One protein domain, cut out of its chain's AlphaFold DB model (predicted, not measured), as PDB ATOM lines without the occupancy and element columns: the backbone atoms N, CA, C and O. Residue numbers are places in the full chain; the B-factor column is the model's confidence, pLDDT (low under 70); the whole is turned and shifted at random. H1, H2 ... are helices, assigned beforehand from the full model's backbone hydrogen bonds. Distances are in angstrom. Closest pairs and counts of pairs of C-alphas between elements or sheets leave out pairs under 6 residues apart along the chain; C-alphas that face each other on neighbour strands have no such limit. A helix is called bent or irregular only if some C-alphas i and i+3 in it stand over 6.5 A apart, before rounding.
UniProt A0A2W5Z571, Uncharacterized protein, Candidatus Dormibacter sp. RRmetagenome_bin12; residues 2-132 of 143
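This is residues 2 to 132 of the 143 residues of an uncharacterized protein of Candidatus Dormibacter sp. RRmetagenome_bin12 (UniProt A0A2W5Z571). The long helix H4 and the kinked helix H2 make a loose V, with short H3 beyond its point; H5 folds back on H4 and H1 on H2, and H6 crosses H2. The printed part has 131 residues with six named helices, H1 to H6 in chain order, and no named strand: all helix. It is only just loose, close to extended, with a radius of gyration of the C-alphas of 20.7 A, and only just flat, spanning 57 by 52 by 29 A.

H4, residues 58 to 88, is 44.6 A long and begins at C-alpha 58 (355.046, 217.131, 320.606). H2, residues 16 to 45, measures 41.3 A, with a kink of 53 degrees near residue 39. H6, residues 110 to 130, spans 28.0 A and ends at C-alpha 130 (332.414, 222.254, 347.712). H5 is residues 97 to 108, 16.7 A; H1 residues 2 to 10, 12.7 A; H3 residues 52 to 56, 8.7 A. H2 is irregular, C-alphas 41 and 44 being 7.5 A apart, and H3 only just, with 6.7 A between C-alphas 52 and 55.

The hub H2 touches H4 with residues 40 to 44 alone, only just about perpendicular at 71 degrees; the closest C-alphas, of Gly 44 and Ile 63, are 6.1 A apart. H2 touches H6 at a steep tilt of 62 degrees, closest at the C-alphas of Thr 34 and Val 119, 5.2 A. H1 and H2 form a helical hairpin, closest at C-alphas 8 and 19, 6.3 A; H4 and H5 form another, closest at C-alphas 78 and 108, 6.1 A. H3 is close to but not clearly touching H4. Every O i to N i+4 pair is within hydrogen-bond range in H1, H4 and H5, against 21 of 26 in H2, 15 of 17 in H6 and 0 of 1 in H3, where 1 of 2 O i to N i+3 pairs is.

The C-alphas of Ser 12 and Pro 96 are farthest apart, 57.8 A. The printed part has no cut, no link is long, and no printed residue is under 70 in pLDDT.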
ATOM      1  N   PRO A   2     327.142 235.698 347.600       84.75
ATOM      2  CA  PRO A   2     325.758 235.618 348.098       84.75
ATOM      3  C   PRO A   2     325.009 236.960 348.062       84.75
ATOM      4  O   PRO A   2     323.830 237.027 347.733       84.75
ATOM      5  N   TYR A   3     325.712 238.064 348.316       89.94
ATOM      6  CA  TYR A   3     325.127 239.397 348.180       89.94
ATOM      7  C   TYR A   3     324.658 239.688 346.743       89.94
ATOM      8  O   TYR A   3     323.546 240.158 346.520       89.94
ATOM      9  N   VAL A   4     325.497 239.376 345.750       90.44
ATOM     10  CA  VAL A   4     325.197 239.663 344.340       90.44
ATOM     11  C   VAL A   4     324.093 238.747 343.818       90.44
ATOM     12  O   VAL A   4     323.269 239.210 343.037       90.44
ATOM     13  N   THR A   5     324.022 237.489 344.268       90.19
ATOM     14  CA  THR A   5     322.925 236.579 343.900       90.19
ATOM     15  C   THR A   5     321.575 237.105 344.371       90.19
ATOM     16  O   THR A   5     320.637 237.131 343.583       90.19
ATOM     17  N   LEU A   6     321.481 237.581 345.617       91.56
ATOM     18  CA  LEU A   6     320.235 238.127 346.165       91.56
ATOM     19  C   LEU A   6     319.814 239.397 345.415       91.56
ATOM     20  O   LEU A   6     318.717 239.470 344.865       91.56
ATOM     21  N   ARG A   7     320.738 240.355 345.274       90.06
ATOM     22  CA  ARG A   7     320.481 241.617 344.561       90.06
ATOM     23  C   ARG A   7     320.147 241.414 343.087       90.06
ATOM     24  O   ARG A   7     319.336 242.149 342.532       90.06
ATOM     25  N   MET A   8     320.750 240.417 342.438       89.88
ATOM     26  CA  MET A   8     320.423 240.083 341.053       89.88
ATOM     27  C   MET A   8     318.943 239.718 340.905       89.88
ATOM     28  O   MET A   8     318.351 240.071 339.888       89.88
ATOM     29  N   LEU A   9     318.353 239.023 341.880       88.44
ATOM     30  CA  LEU A   9     316.953 238.601 341.839       88.44
ATOM     31  C   LEU A   9     315.994 239.750 342.178       88.44
ATOM     32  O   LEU A   9     314.969 239.884 341.516       88.44
ATOM     33  N   GLU A  10     316.359 240.600 343.138       91.25
ATOM     34  CA  GLU A  10     315.541 241.731 343.604       91.25
ATOM     35  C   GLU A  10     315.392 242.848 342.555       91.25
ATOM     36  O   GLU A  10     314.311 243.415 342.397       91.25
ATOM     37  N   HIS A  11     316.452 243.149 341.800       88.62
ATOM     38  CA  HIS A  11     316.476 244.291 340.880       88.62
ATOM     39  C   HIS A  11     315.983 243.932 339.469       88.62
ATOM     40  O   HIS A  11     316.766 243.676 338.544       88.62
ATOM     41  N   SER A  12     314.658 243.883 339.299       86.88
ATOM     42  CA  SER A  12     313.992 243.588 338.018       86.88
ATOM     43  C   SER A  12     314.112 244.692 336.958       86.88
ATOM     44  O   SER A  12     313.963 244.404 335.770       86.88
ATOM     45  N   GLU A  13     314.456 245.918 337.359       93.62
ATOM     46  CA  GLU A  13     314.647 247.079 336.485       93.62
ATOM     47  C   GLU A  13     315.812 246.906 335.498       93.62
ATOM     48  O   GLU A  13     315.866 247.559 334.456       93.62
ATOM     49  N   ILE A  14     316.743 245.993 335.792       92.06
ATOM     50  CA  ILE A  14     317.864 245.668 334.915       92.06
ATOM     51  C   ILE A  14     317.461 244.508 333.983       92.06
ATOM     52  O   ILE A  14     317.026 243.452 334.465       92.06
ATOM     53  N   PRO A  15     317.687 244.610 332.656       95.12
ATOM     54  CA  PRO A  15     317.390 243.531 331.715       95.12
ATOM     55  C   PRO A  15     318.012 242.193 332.138       95.12
ATOM     56  O   PRO A  15     319.206 242.126 332.449       95.12
ATOM     57  N   PHE A  16     317.228 241.108 332.102       91.50
ATOM     58  CA  PHE A  16     317.654 239.783 332.580       91.50
ATOM     59  C   PHE A  16     318.973 239.314 331.950       91.50
ATOM     60  O   PHE A  16     319.882 238.878 332.654       91.50
ATOM     61  N   ARG A  17     319.131 239.492 330.630       93.50
ATOM     62  CA  ARG A  17     320.369 239.140 329.911       93.50
ATOM     63  C   ARG A  17     321.594 239.879 330.457       93.50
ATOM     64  O   ARG A  17     322.668 239.294 330.560       93.50
ATOM     65  N   LEU A  18     321.441 241.156 330.814       93.88
ATOM     66  CA  LEU A  18     322.534 241.964 331.353       93.88
ATOM     67  C   LEU A  18     322.903 241.517 332.772       93.88
ATOM     68  O   LEU A  18     324.091 241.394 333.074       93.88
ATOM     69  N   ARG A  19     321.897 241.239 333.611       93.12
ATOM     70  CA  ARG A  19     322.082 240.685 334.959       93.12
ATOM     71  C   ARG A  19     322.819 239.351 334.920       93.12
ATOM     72  O   ARG A  19     323.868 239.226 335.546       93.12
ATOM     73  N   LEU A  20     322.326 238.410 334.115       93.19
ATOM     74  CA  LEU A  20     322.928 237.089 333.962       93.19
ATOM     75  C   LEU A  20     324.371 237.191 333.460       93.19
ATOM     76  O   LEU A  20     325.256 236.590 334.052       93.19
ATOM     77  N   ARG A  21     324.645 238.002 332.429       95.00
ATOM     78  CA  ARG A  21     326.013 238.177 331.916       95.00
ATOM     79  C   ARG A  21     326.971 238.706 332.985       95.00
ATOM     80  O   ARG A  21     328.078 238.196 333.115       95.00
ATOM     81  N   ARG A  22     326.564 239.720 333.758       93.19
ATOM     82  CA  ARG A  22     327.395 240.281 334.839       93.19
ATOM     83  C   ARG A  22     327.631 239.269 335.956       93.19
ATOM     84  O   ARG A  22     328.752 239.162 336.439       93.19
ATOM     85  N   TYR A  23     326.597 238.520 336.328       94.62
ATOM     86  CA  TYR A  23     326.708 237.467 337.328       94.62
ATOM     87  C   TYR A  23     327.640 236.344 336.868       94.62
ATOM     88  O   TYR A  23     328.561 235.985 337.595       94.62
ATOM     89  N   MET A  24     327.476 235.858 335.635       94.62
ATOM     90  CA  MET A  24     328.365 234.848 335.066       94.62
ATOM     91  C   MET A  24     329.807 235.346 335.020       94.62
ATOM     92  O   MET A  24     330.694 234.623 335.452       94.62
ATOM     93  N   ASN A  25     330.053 236.590 334.598       95.00
ATOM     94  CA  ASN A  25     331.401 237.167 334.619       95.00
ATOM     95  C   ASN A  25     332.001 237.194 336.029       95.00
ATOM     96  O   ASN A  25     333.184 236.914 336.188       95.00
ATOM     97  N   LEU A  26     331.199 237.509 337.050       94.50
ATOM     98  CA  LEU A  26     331.645 237.464 338.439       94.50
ATOM     99  C   LEU A  26     332.022 236.029 338.839       94.50
ATOM    100  O   LEU A  26     333.109 235.814 339.366       94.50
ATOM    101  N   VAL A  27     331.156 235.049 338.568       93.12
ATOM    102  CA  VAL A  27     331.411 233.629 338.874       93.12
ATOM    103  C   VAL A  27     332.673 233.140 338.169       93.12
ATOM    104  O   VAL A  27     333.567 232.612 338.828       93.12
ATOM    105  N   PHE A  28     332.781 233.382 336.862       94.44
ATOM    106  CA  PHE A  28     333.965 233.044 336.080       94.44
ATOM    107  C   PHE A  28     335.209 233.694 336.669       94.44
ATOM    108  O   PHE A  28     336.160 232.987 336.955       94.44
ATOM    109  N   ASN A  29     335.191 234.997 336.957       93.69
ATOM    110  CA  ASN A  29     336.346 235.675 337.539       93.69
ATOM    111  C   ASN A  29     336.810 235.025 338.852       93.69
ATOM    112  O   ASN A  29     338.002 234.821 339.041       93.69
ATOM    113  N   HIS A  30     335.887 234.652 339.742       90.69
ATOM    114  CA  HIS A  30     336.247 234.000 341.004       90.69
ATOM    115  C   HIS A  30     336.850 232.602 340.830       90.69
ATOM    116  O   HIS A  30     337.747 232.244 341.590       90.69
ATOM    117  N   LEU A  31     336.375 231.827 339.853       91.19
ATOM    118  CA  LEU A  31     336.939 230.512 339.539       91.19
ATOM    119  C   LEU A  31     338.287 230.653 338.834       91.19
ATOM    120  O   LEU A  31     339.271 230.026 339.208       91.19
ATOM    121  N   THR A  32     338.346 231.499 337.815       93.25
ATOM    122  CA  THR A  32     339.521 231.727 336.979       93.25
ATOM    123  C   THR A  32     340.682 232.309 337.788       93.25
ATOM    124  O   THR A  32     341.818 231.882 337.598       93.25
ATOM    125  N   TRP A  33     340.414 233.221 338.728       91.25
ATOM    126  CA  TRP A  33     341.454 233.856 339.545       91.25
ATOM    127  C   TRP A  33     342.208 232.871 340.451       91.25
ATOM    128  O   TRP A  33     343.400 233.049 340.685       91.25
ATOM    129  N   THR A  34     341.545 231.823 340.945       91.56
ATOM    130  CA  THR A  34     342.169 230.800 341.801       91.56
ATOM    131  C   THR A  34     342.698 229.608 341.003       91.56
ATOM    132  O   THR A  34     343.735 229.046 341.340       91.56
ATOM    133  N   THR A  35     342.023 229.218 339.921       92.88
ATOM    134  CA  THR A  35     342.370 228.002 339.167       92.88
ATOM    135  C   THR A  35     343.428 228.227 338.093       92.88
ATOM    136  O   THR A  35     344.298 227.374 337.934       92.88
ATOM    137  N   LEU A  36     343.413 229.357 337.370       92.88
ATOM    138  CA  LEU A  36     344.374 229.578 336.284       92.88
ATOM    139  C   LEU A  36     345.824 229.653 336.759       92.88
ATOM    140  O   LEU A  36     346.653 229.030 336.102       92.88
ATOM    141  N   PRO A  37     346.177 230.347 337.861       91.94
ATOM    142  CA  PRO A  37     347.560 230.336 338.327       91.94
ATOM    143  C   PRO A  37     348.012 228.919 338.695       91.94
ATOM    144  O   PRO A  37     349.108 228.513 338.328       91.94
ATOM    145  N   MET A  38     347.149 228.119 339.325       92.19
ATOM    146  CA  MET A  38     347.464 226.719 339.626       92.19
ATOM    147  C   MET A  38     347.672 225.897 338.350       92.19
ATOM    148  O   MET A  38     348.644 225.154 338.249       92.19
ATOM    149  N   LEU A  39     346.806 226.065 337.350       91.81
ATOM    150  CA  LEU A  39     346.947 225.382 336.066       91.81
ATOM    151  C   LEU A  39     348.196 225.846 335.302       91.81
ATOM    152  O   LEU A  39     348.840 225.043 334.644       91.81
ATOM    153  N   LEU A  40     348.580 227.116 335.407       91.44
ATOM    154  CA  LEU A  40     349.779 227.629 334.752       91.44
ATOM    155  C   LEU A  40     351.056 227.033 335.360       91.44
ATOM    156  O   LEU A  40     351.972 226.683 334.625       91.44
ATOM    157  N   PHE A  41     351.119 226.895 336.687       87.81
ATOM    158  CA  PHE A  41     352.299 226.351 337.366       87.81
ATOM    159  C   PHE A  41     352.364 224.818 337.341       87.81
ATOM    160  O   PHE A  41     353.451 224.261 337.222       87.81
ATOM    161  N   PHE A  42     351.221 224.134 337.447       88.25
ATOM    162  CA  PHE A  42     351.171 222.674 337.609       88.25
ATOM    163  C   PHE A  42     350.510 221.939 336.438       88.25
ATOM    164  O   PHE A  42     350.713 220.739 336.274       88.25
ATOM    165  N   GLY A  43     349.731 222.627 335.604       88.88
ATOM    166  CA  GLY A  43     348.892 222.006 334.577       88.88
ATOM    167  C   GLY A  43     349.671 221.258 333.506       88.88
ATOM    168  O   GLY A  43     349.253 220.175 333.112       88.88
ATOM    169  N   GLY A  44     350.832 221.772 333.090       85.50
ATOM    170  CA  GLY A  44     351.697 221.085 332.124       85.50
ATOM    171  C   GLY A  44     352.293 219.773 332.648       85.50
ATOM    172  O   GLY A  44     352.624 218.898 331.857       85.50
ATOM    173  N   ALA A  45     352.391 219.610 333.971       86.62
ATOM    174  CA  ALA A  45     352.873 218.379 334.590       86.62
ATOM    175  C   ALA A  45     351.765 217.329 334.773       86.62
ATOM    176  O   ALA A  45     352.076 216.155 334.945       86.62
ATOM    177  N   LEU A  46     350.482 217.716 334.721       90.12
ATOM    178  CA  LEU A  46     349.370 216.793 334.975       90.12
ATOM    179  C   LEU A  46     349.340 215.590 334.019       90.12
ATOM    180  O   LEU A  46     349.177 214.477 334.516       90.12
ATOM    181  N   PRO A  47     349.526 215.737 332.691       90.00
ATOM    182  CA  PRO A  47     349.496 214.580 331.799       90.00
ATOM    183  C   PRO A  47     350.675 213.624 332.028       90.00
ATOM    184  O   PRO A  47     350.489 212.415 331.936       90.00
ATOM    185  N   ALA A  48     351.844 214.142 332.431       88.12
ATOM    186  CA  ALA A  48     353.008 213.323 332.788       88.12
ATOM    187  C   ALA A  48     352.776 212.433 334.025       88.12
ATOM    188  O   ALA A  48     353.489 211.453 334.219       88.12
ATOM    189  N   LEU A  49     351.792 212.763 334.874       88.69
ATOM    190  CA  LEU A  49     351.397 211.917 336.008       88.69
ATOM    191  C   LEU A  49     350.548 210.714 335.579       88.69
ATOM    192  O   LEU A  49     350.438 209.752 336.334       88.69
ATOM    193  N   ILE A  50     349.917 210.792 334.406       92.12
ATOM    194  CA  ILE A  50     349.048 209.743 333.861       92.12
ATOM    195  C   ILE A  50     349.846 208.858 332.902       92.12
ATOM    196  O   ILE A  50     349.711 207.638 332.946       92.12
ATOM    197  N   ASP A  51     350.679 209.473 332.061       92.00
ATOM    198  CA  ASP A  51     351.505 208.800 331.064       92.00
ATOM    199  C   ASP A  51     352.963 209.275 331.149       92.00
ATOM    200  O   ASP A  51     353.267 210.453 330.953       92.00
ATOM    201  N   LEU A  52     353.873 208.342 331.428       86.75
ATOM    202  CA  LEU A  52     355.308 208.610 331.547       86.75
ATOM    203  C   LEU A  52     355.928 209.017 330.199       86.75
ATOM    204  O   LEU A  52     356.861 209.828 330.172       86.75
ATOM    205  N   ASP A  53     355.372 208.528 329.087       93.19
ATOM    206  CA  ASP A  53     355.861 208.823 327.737       93.19
ATOM    207  C   ASP A  53     355.408 210.206 327.242       93.19
ATOM    208  O   ASP A  53     355.952 210.723 326.263       93.19
ATOM    209  N   TYR A  54     354.489 210.872 327.959       90.31
ATOM    210  CA  TYR A  54     354.004 212.213 327.620       90.31
ATOM    211  C   TYR A  54     355.148 213.209 327.415       90.31
ATOM    212  O   TYR A  54     355.097 214.031 326.503       90.31
ATOM    213  N   SER A  55     356.212 213.111 328.213       87.44
ATOM    214  CA  SER A  55     357.381 213.996 328.122       87.44
ATOM    215  C   SER A  55     358.095 213.971 326.759       87.44
ATOM    216  O   SER A  55     358.797 214.926 326.426       87.44
ATOM    217  N   LEU A  56     357.891 212.919 325.962       92.25
ATOM    218  CA  LEU A  56     358.472 212.741 324.629       92.25
ATOM    219  C   LEU A  56     357.552 213.238 323.502       92.25
ATOM    220  O   LEU A  56     357.942 213.238 322.333       92.25
ATOM    221  N   THR A  57     356.329 213.647 323.835       94.25
ATOM    222  CA  THR A  57     355.316 214.048 322.858       94.25
ATOM    223  C   THR A  57     355.516 215.481 322.367       94.25
ATOM    224  O   THR A  57     356.111 216.335 323.033       94.25
ATOM    225  N   THR A  58     354.979 215.776 321.181       94.69
ATOM    226  CA  THR A  58     355.046 217.131 320.606       94.69
ATOM    227  C   THR A  58     354.142 218.097 321.382       94.69
ATOM    228  O   THR A  58     354.439 219.283 321.518       94.69
ATOM    229  N   GLU A  59     353.055 217.585 321.948       91.94
ATOM    230  CA  GLU A  59     352.093 218.301 322.775       91.94
ATOM    231  C   GLU A  59     352.736 218.793 324.072       91.94
ATOM    232  O   GLU A  59     352.567 219.961 324.434       91.94
ATOM    233  N   ALA A  60     353.515 217.938 324.743       91.94
ATOM    234  CA  ALA A  60     354.268 218.318 325.935       91.94
ATOM    235  C   ALA A  60     355.270 219.440 325.642       91.94
ATOM    236  O   ALA A  60     355.373 220.393 326.419       91.94
ATOM    237  N   PHE A  61     355.950 219.378 324.492       92.69
ATOM    238  CA  PHE A  61     356.845 220.446 324.053       92.69
ATOM    239  C   PHE A  61     356.106 221.783 323.901       92.69
ATOM    240  O   PHE A  61     356.538 222.786 324.471       92.69
ATOM    241  N   TRP A  62     354.975 221.815 323.188       94.25
ATOM    242  CA  TRP A  62     354.223 223.057 322.975       94.25
ATOM    243  C   TRP A  62     353.635 223.625 324.265       94.25
ATOM    244  O   TRP A  62     353.724 224.833 324.492       94.25
ATOM    245  N   ILE A  63     353.066 222.778 325.127       92.88
ATOM    246  CA  ILE A  63     352.509 223.204 326.418       92.88
ATOM    247  C   ILE A  63     353.616 223.762 327.316       92.88
ATOM    248  O   ILE A  63     353.449 224.839 327.897       92.88
ATOM    249  N   GLY A  64     354.765 223.085 327.389       91.94
ATOM    250  CA  GLY A  64     355.925 223.555 328.142       91.94
ATOM    251  C   GLY A  64     356.466 224.881 327.604       91.94
ATOM    252  O   GLY A  64     356.667 225.825 328.368       91.94
ATOM    253  N   TRP A  65     356.627 224.990 326.284       93.81
ATOM    254  CA  TRP A  65     357.133 226.197 325.632       93.81
ATOM    255  C   TRP A  65     356.202 227.404 325.822       93.81
ATOM    256  O   TRP A  65     356.663 228.479 326.206       93.81
ATOM    257  N   LEU A  66     354.889 227.230 325.631       94.62
ATOM    258  CA  LEU A  66     353.899 228.289 325.854       94.62
ATOM    259  C   LEU A  66     353.865 228.730 327.319       94.62
ATOM    260  O   LEU A  66     353.843 229.927 327.602       94.62
ATOM    261  N   THR A  67     353.911 227.778 328.252       92.88
ATOM    262  CA  THR A  67     353.948 228.074 329.689       92.88
ATOM    263  C   THR A  67     355.197 228.877 330.046       92.88
ATOM    264  O   THR A  67     355.098 229.916 330.702       92.88
ATOM    265  N   ALA A  68     356.366 228.465 329.550       93.25
ATOM    266  CA  ALA A  68     357.618 229.185 329.753       93.25
ATOM    267  C   ALA A  68     357.570 230.601 329.158       93.25
ATOM    268  O   ALA A  68     358.013 231.555 329.803       93.25
ATOM    269  N   ALA A  69     356.988 230.769 327.968       95.44
ATOM    270  CA  ALA A  69     356.817 232.074 327.337       95.44
ATOM    271  C   ALA A  69     355.914 233.000 328.174       95.44
ATOM    272  O   ALA A  69     356.287 234.144 328.443       95.44
ATOM    273  N   ILE A  70     354.770 232.498 328.652       93.75
ATOM    274  CA  ILE A  70     353.836 233.256 329.501       93.75
ATOM    275  C   ILE A  70     354.499 233.650 330.824       93.75
ATOM    276  O   ILE A  70     354.411 234.809 331.237       93.75
ATOM    277  N   LEU A  71     355.193 232.720 331.487       92.19
ATOM    278  CA  LEU A  71     355.881 232.996 332.751       92.19
ATOM    279  C   LEU A  71     357.020 234.001 332.565       92.19
ATOM    280  O   LEU A  71     357.165 234.918 333.372       92.19
ATOM    281  N   THR A  72     357.771 233.905 331.468       94.50
ATOM    282  CA  THR A  72     358.823 234.875 331.137       94.50
ATOM    283  C   THR A  72     358.233 236.266 330.918       94.50
ATOM    284  O   THR A  72     358.723 237.242 331.487       94.50
ATOM    285  N   PHE A  73     357.141 236.371 330.156       95.38
ATOM    286  CA  PHE A  73     356.442 237.639 329.953       95.38
ATOM    287  C   PHE A  73     355.896 238.211 331.269       95.38
ATOM    288  O   PHE A  73     355.998 239.411 331.517       95.38
ATOM    289  N   THR A  74     355.384 237.353 332.150       91.62
ATOM    290  CA  THR A  74     354.889 237.737 333.480       91.62
ATOM    291  C   THR A  74     356.015 238.272 334.368       91.62
ATOM    292  O   THR A  74     355.857 239.306 335.022       91.62
ATOM    293  N   LEU A  75     357.186 237.630 334.359       92.81
ATOM    294  CA  LEU A  75     358.364 238.102 335.088       92.81
ATOM    295  C   LEU A  75     358.858 239.450 334.547       92.81
ATOM    296  O   LEU A  75     359.134 240.361 335.327       92.81
ATOM    297  N   LEU A  76     358.896 239.624 333.223       95.69
ATOM    298  CA  LEU A  76     359.227 240.911 332.602       95.69
ATOM    299  C   LEU A  76     358.212 241.999 332.976       95.69
ATOM    300  O   LEU A  76     358.604 243.117 333.316       95.69
ATOM    301  N   ASN A  77     356.916 241.678 332.976       94.81
ATOM    302  CA  ASN A  77     355.870 242.599 333.414       94.81
ATOM    303  C   ASN A  77     356.039 242.989 334.890       94.81
ATOM    304  O   ASN A  77     355.899 244.160 335.231       94.81
ATOM    305  N   THR A  78     356.453 242.050 335.742       94.00
ATOM    306  CA  THR A  78     356.758 242.324 337.154       94.00
ATOM    307  C   THR A  78     357.910 243.329 337.294       94.00
ATOM    308  O   THR A  78     357.843 244.230 338.127       94.00
ATOM    309  N   LEU A  79     358.934 243.272 336.433       95.06
ATOM    310  CA  LEU A  79     359.998 244.289 336.412       95.06
ATOM    311  C   LEU A  79     359.484 245.680 336.006       95.06
ATOM    312  O   LEU A  79     359.966 246.695 336.516       95.06
ATOM    313  N   VAL A  80     358.512 245.749 335.092       95.88
ATOM    314  CA  VAL A  80     357.838 247.010 334.740       95.88
ATOM    315  C   VAL A  80     357.013 247.516 335.922       95.88
ATOM    316  O   VAL A  80     357.104 248.696 336.255       95.88
ATOM    317  N   LEU A  81     356.282 246.632 336.603       94.69
ATOM    318  CA  LEU A  81     355.506 246.966 337.796       94.69
ATOM    319  C   LEU A  81     356.389 247.545 338.906       94.69
ATOM    320  O   LEU A  81     356.008 248.538 339.514       94.69
ATOM    321  N   ILE A  82     357.589 247.000 339.120       94.69
ATOM    322  CA  ILE A  82     358.558 247.552 340.081       94.69
ATOM    323  C   ILE A  82     358.951 248.987 339.719       94.69
ATOM    324  O   ILE A  82     359.032 249.844 340.598       94.69
ATOM    325  N   ARG A  83     359.160 249.287 338.429       94.31
ATOM    326  CA  ARG A  83     359.434 250.666 337.996       94.31
ATOM    327  C   ARG A  83     358.246 251.591 338.241       94.31
ATOM    328  O   ARG A  83     358.459 252.719 338.669       94.31
ATOM    329  N   VAL A  84     357.025 251.128 337.977       95.25
ATOM    330  CA  VAL A  84     355.799 251.907 338.217       95.25
ATOM    331  C   VAL A  84     355.570 252.135 339.716       95.25
ATOM    332  O   VAL A  84     355.244 253.247 340.116       95.25
ATOM    333  N   ASP A  85     355.799 251.130 340.565       94.25
ATOM    334  CA  ASP A  85     355.721 251.285 342.023       94.25
ATOM    335  C   ASP A  85     356.743 252.310 342.526       94.25
ATOM    336  O   ASP A  85     356.412 253.174 343.335       94.25
ATOM    337  N   ALA A  86     357.969 252.276 342.000       90.94
ATOM    338  CA  ALA A  86     359.003 253.231 342.382       90.94
ATOM    339  C   ALA A  86     358.645 254.684 342.018       90.94
ATOM    340  O   ALA A  86     359.053 255.598 342.736       90.94
ATOM    341  N   THR A  87     357.896 254.914 340.930       91.69
ATOM    342  CA  THR A  87     357.466 256.261 340.525       91.69
ATOM    343  C   THR A  87     356.201 256.724 341.244       91.69
ATOM    344  O   THR A  87     356.115 257.896 341.602       91.69
ATOM    345  N   MET A  88     355.230 255.835 341.470       93.81
ATOM    346  CA  MET A  88     353.960 256.171 342.127       93.81
ATOM    347  C   MET A  88     354.073 256.236 343.655       93.81
ATOM    348  O   MET A  88     353.419 257.065 344.284       93.81
ATOM    349  N   CYS A  89     354.910 255.385 344.249       89.56
ATOM    350  CA  CYS A  89     355.061 255.216 345.693       89.56
ATOM    351  C   CYS A  89     356.532 255.416 346.104       89.56
ATOM    352  O   CYS A  89     357.205 254.442 346.481       89.56
ATOM    353  N   PRO A  90     357.056 256.659 346.041       87.31
ATOM    354  CA  PRO A  90     358.451 256.936 346.362       87.31
ATOM    355  C   PRO A  90     358.763 256.502 347.796       87.31
ATOM    356  O   PRO A  90     358.067 256.861 348.749       87.31
ATOM    357  N   LYS A  91     359.816 255.693 347.959       88.88
ATOM    358  CA  LYS A  91     360.215 255.195 349.282       88.88
ATOM    359  C   LYS A  91     360.823 256.342 350.111       88.88
ATOM    360  O   LYS A  91     361.518 257.180 349.534       88.88
ATOM    361  N   PRO A  92     360.618 256.374 351.444       90.81
ATOM    362  CA  PRO A  92     361.136 257.442 352.302       90.81
ATOM    363  C   PRO A  92     362.647 257.659 352.151       90.81
ATOM    364  O   PRO A  92     363.415 256.699 352.023       90.81
ATOM    365  N   SER A  93     363.087 258.919 352.224       87.56
ATOM    366  CA  SER A  93     364.505 259.304 352.140       87.56
ATOM    367  C   SER A  93     365.359 258.630 353.212       87.56
ATOM    368  O   SER A  93     366.488 258.234 352.935       87.56
ATOM    369  N   ASP A  94     364.785 258.418 354.391       94.06
ATOM    370  CA  ASP A  94     365.496 257.910 355.568       94.06
ATOM    371  C   ASP A  94     365.724 256.396 355.506       94.06
ATOM    372  O   ASP A  94     366.417 255.819 356.344       94.06
ATOM    373  N   TRP A  95     365.135 255.710 354.517       94.25
ATOM    374  CA  TRP A  95     365.340 254.278 354.366       94.25
ATOM    375  C   TRP A  95     366.757 253.971 353.882       94.25
ATOM    376  O   TRP A  95     367.151 254.465 352.817       94.25
ATOM    377  N   PRO A  96     367.482 253.074 354.578       95.25
ATOM    378  CA  PRO A  96     368.764 252.586 354.099       95.25
ATOM    379  C   PRO A  96     368.584 251.818 352.782       95.25
ATOM    380  O   PRO A  96     367.522 251.252 352.503       95.25
ATOM    381  N   TRP A  97     369.643 251.770 351.972       92.00
ATOM    382  CA  TRP A  97     369.607 251.199 350.620       92.00
ATOM    383  C   TRP A  97     369.084 249.751 350.581       92.00
ATOM    384  O   TRP A  97     368.312 249.401 349.688       92.00
ATOM    385  N   TRP A  98     369.431 248.927 351.579       94.50
ATOM    386  CA  TRP A  98     369.006 247.527 351.662       94.50
ATOM    387  C   TRP A  98     367.488 247.397 351.808       94.50
ATOM    388  O   TRP A  98     366.884 246.517 351.201       94.50
ATOM    389  N   ARG A  99     366.846 248.309 352.551       94.38
ATOM    390  CA  ARG A  99     365.396 248.281 352.784       94.38
ATOM    391  C   ARG A  99     364.626 248.649 351.520       94.38
ATOM    392  O   ARG A  99     363.566 248.089 351.256       94.38
ATOM    393  N   ARG A 100     365.187 249.545 350.701       91.62
ATOM    394  CA  ARG A 100     364.630 249.898 349.384       91.62
ATOM    395  C   ARG A 100     364.701 248.712 348.421       91.62
ATOM    396  O   ARG A 100     363.695 248.360 347.817       91.62
ATOM    397  N   ARG A 101     365.857 248.041 348.347       93.50
ATOM    398  CA  ARG A 101     366.026 246.815 347.546       93.50
ATOM    399  C   ARG A 101     365.157 245.662 348.044       93.50
ATOM    400  O   ARG A 101     364.626 244.923 347.229       93.50
ATOM    401  N   TYR A 102     364.961 245.540 349.356       94.38
ATOM    402  CA  TYR A 102     364.062 244.542 349.932       94.38
ATOM    403  C   TYR A 102     362.606 244.750 349.494       94.38
ATOM    404  O   TYR A 102     361.938 243.785 349.141       94.38
ATOM    405  N   ALA A 103     362.126 245.997 349.440       92.56
ATOM    406  CA  ALA A 103     360.780 246.293 348.947       92.56
ATOM    407  C   ALA A 103     360.607 245.926 347.460       92.56
ATOM    408  O   ALA A 103     359.591 245.351 347.076       92.56
ATOM    409  N   GLU A 104     361.612 246.206 346.628       93.50
ATOM    410  CA  GLU A 104     361.611 245.799 345.216       93.50
ATOM    411  C   GLU A 104     361.656 244.276 345.067       93.50
ATOM    412  O   GLU A 104     360.931 243.712 344.250       93.50
ATOM    413  N   LEU A 105     362.460 243.600 345.892       94.62
ATOM    414  CA  LEU A 105     362.541 242.143 345.928       94.62
ATOM    415  C   LEU A 105     361.209 241.517 346.359       94.62
ATOM    416  O   LEU A 105     360.787 240.533 345.766       94.62
ATOM    417  N   GLN A 106     360.519 242.100 347.342       93.19
ATOM    418  CA  GLN A 106     359.193 241.652 347.769       93.19
ATOM    419  C   GLN A 106     358.187 241.706 346.612       93.19
ATOM    420  O   GLN A 106     357.404 240.774 346.432       93.19
ATOM    421  N   LEU A 107     358.233 242.770 345.807       93.12
ATOM    422  CA  LEU A 107     357.375 242.909 344.635       93.12
ATOM    423  C   LEU A 107     357.789 241.956 343.502       93.12
ATOM    424  O   LEU A 107     356.928 241.379 342.845       93.12
ATOM    425  N   PHE A 108     359.089 241.719 343.315       94.75
ATOM    426  CA  PHE A 108     359.591 240.720 342.367       94.75
ATOM    427  C   PHE A 108     359.163 239.292 342.731       94.75
ATOM    428  O   PHE A 108     358.807 238.511 341.854       94.75
ATOM    429  N   LEU A 109     359.153 238.955 344.024       93.88
ATOM    430  CA  LEU A 109     358.721 237.650 344.541       93.88
ATOM    431  C   LEU A 109     357.196 237.471 344.550       93.88
ATOM    432  O   LEU A 109     356.712 236.383 344.871       93.88
ATOM    433  N   TYR A 110     356.430 238.504 344.193       91.19
ATOM    434  CA  TYR A 110     354.975 238.479 344.254       91.19
ATOM    435  C   TYR A 110     354.319 237.319 343.485       91.19
ATOM    436  O   TYR A 110     353.376 236.749 344.027       91.19
ATOM    437  N   PRO A 111     354.788 236.874 342.300       88.25
ATOM    438  CA  PRO A 111     354.208 235.705 341.634       88.25
ATOM    439  C   PRO A 111     354.272 234.424 342.483       88.25
ATOM    440  O   PRO A 111     353.330 233.637 342.485       88.25
ATOM    441  N   VAL A 112     355.351 234.236 343.248       90.12
ATOM    442  CA  VAL A 112     355.545 233.059 344.111       90.12
ATOM    443  C   VAL A 112     354.763 233.216 345.413       90.12
ATOM    444  O   VAL A 112     354.003 232.330 345.803       90.12
ATOM    445  N   VAL A 113     354.912 234.364 346.077       92.81
ATOM    446  CA  VAL A 113     354.245 234.645 347.357       92.81
ATOM    447  C   VAL A 113     352.732 234.737 347.176       92.81
ATOM    448  O   VAL A 113     351.984 234.212 347.991       92.81
ATOM    449  N   GLY A 114     352.266 235.358 346.093       91.62
ATOM    450  CA  GLY A 114     350.856 235.449 345.736       91.62
ATOM    451  C   GLY A 114     350.253 234.080 345.441       91.62
ATOM    452  O   GLY A 114     349.148 233.792 345.898       91.62
ATOM    453  N   LEU A 115     350.982 233.186 344.769       91.88
ATOM    454  CA  LEU A 115     350.523 231.810 344.609       91.88
ATOM    455  C   LEU A 115     350.365 231.126 345.976       91.88
ATOM    456  O   LEU A 115     349.296 230.598 346.278       91.88
ATOM    457  N   ALA A 116     351.389 231.198 346.827       93.12
ATOM    458  CA  ALA A 116     351.398 230.507 348.113       93.12
ATOM    459  C   ALA A 116     350.377 231.059 349.125       93.12
ATOM    460  O   ALA A 116     349.680 230.292 349.783       93.12
ATOM    461  N   LEU A 117     350.293 232.384 349.263       94.44
ATOM    462  CA  LEU A 117     349.530 233.048 350.325       94.44
ATOM    463  C   LEU A 117     348.165 233.578 349.877       94.44
ATOM    464  O   LEU A 117     347.369 233.969 350.724       94.44
ATOM    465  N   SER A 118     347.880 233.610 348.573       92.88
ATOM    466  CA  SER A 118     346.575 234.037 348.048       92.88
ATOM    467  C   SER A 118     345.878 232.899 347.313       92.88
ATOM    468  O   SER A 118     344.782 232.499 347.700       92.88
ATOM    469  N   VAL A 119     346.520 232.316 346.299       94.88
ATOM    470  CA  VAL A 119     345.867 231.330 345.426       94.88
ATOM    471  C   VAL A 119     345.588 230.011 346.146       94.88
ATOM    472  O   VAL A 119     344.451 229.545 346.114       94.88
ATOM    473  N   ILE A 120     346.585 229.425 346.820       94.56
ATOM    474  CA  ILE A 120     346.423 228.157 347.554       94.56
ATOM    475  C   ILE A 120     345.320 228.236 348.625       94.56
ATOM    476  O   ILE A 120     344.412 227.406 348.573       94.56
ATOM    477  N   PRO A 121     345.325 229.199 349.571       93.94
ATOM    478  CA  PRO A 121     344.269 229.270 350.581       93.94
ATOM    479  C   PRO A 121     342.900 229.593 349.973       93.94
ATOM    480  O   PRO A 121     341.889 229.084 350.447       93.94
ATOM    481  N   ALA A 122     342.837 230.386 348.898       92.81
ATOM    482  CA  ALA A 122     341.575 230.638 348.208       92.81
ATOM    483  C   ALA A 122     341.025 229.374 347.526       92.81
ATOM    484  O   ALA A 122     339.815 229.148 347.549       92.81
ATOM    485  N   LEU A 123     341.895 228.544 346.944       94.00
ATOM    486  CA  LEU A 123     341.514 227.254 346.374       94.00
ATOM    487  C   LEU A 123     341.045 226.287 347.466       94.00
ATOM    488  O   LEU A 123     340.016 225.644 347.288       94.00
ATOM    489  N   GLU A 124     341.754 226.218 348.596       94.25
ATOM    490  CA  GLU A 124     341.350 225.413 349.755       94.25
ATOM    491  C   GLU A 124     339.977 225.843 350.274       94.25
ATOM    492  O   GLU A 124     339.106 224.998 350.447       94.25
ATOM    493  N   ALA A 125     339.721 227.144 350.413       92.12
ATOM    494  CA  ALA A 125     338.415 227.635 350.836       92.12
ATOM    495  C   ALA A 125     337.306 227.267 349.833       92.12
ATOM    496  O   ALA A 125     336.199 226.904 350.235       92.12
ATOM    497  N   GLN A 126     337.588 227.334 348.525       91.12
ATOM    498  CA  GLN A 126     336.640 226.930 347.482       91.12
ATOM    499  C   GLN A 126     336.338 225.428 347.536       91.12
ATOM    500  O   GLN A 126     335.167 225.052 347.533       91.12
ATOM    501  N   THR A 127     337.356 224.570 347.624       92.19
ATOM    502  CA  THR A 127     337.164 223.111 347.679       92.19
ATOM    503  C   THR A 127     336.536 222.676 348.995       92.19
ATOM    504  O   THR A 127     335.634 221.841 348.996       92.19
ATOM    505  N   ARG A 128     336.920 223.294 350.113       92.25
ATOM    506  CA  ARG A 128     336.308 223.075 351.424       92.25
ATOM    507  C   ARG A 128     334.800 223.343 351.385       92.25
ATOM    508  O   ARG A 128     334.019 222.491 351.808       92.25
ATOM    509  N   LEU A 129     334.386 224.470 350.799       90.31
ATOM    510  CA  LEU A 129     332.969 224.784 350.588       90.31
ATOM    511  C   LEU A 129     332.277 223.778 349.654       90.31
ATOM    512  O   LEU A 129     331.129 223.420 349.907       90.31
ATOM    513  N   MET A 130     332.956 223.295 348.604       91.19
ATOM    514  CA  MET A 130     332.414 222.254 347.712       91.19
ATOM    515  C   MET A 130     332.145 220.937 348.447       91.19
ATOM    516  O   MET A 130     331.161 220.266 348.145       91.19
ATOM    517  N   PHE A 131     332.980 220.584 349.426       94.50
ATOM    518  CA  PHE A 131     332.792 219.407 350.277       94.50
ATOM    519  C   PHE A 131     331.845 219.648 351.467       94.50
ATOM    520  O   PHE A 131     331.687 218.770 352.310       94.50
ATOM    521  N   GLY A 132     331.197 220.818 351.547       90.00
ATOM    522  CA  GLY A 132     330.234 221.143 352.603       90.00
ATOM    523  C   GLY A 132     330.862 221.488 353.956       90.00
ATOM    524  O   GLY A 132     330.147 221.588 354.951       90.00
TER     525      GLY A 132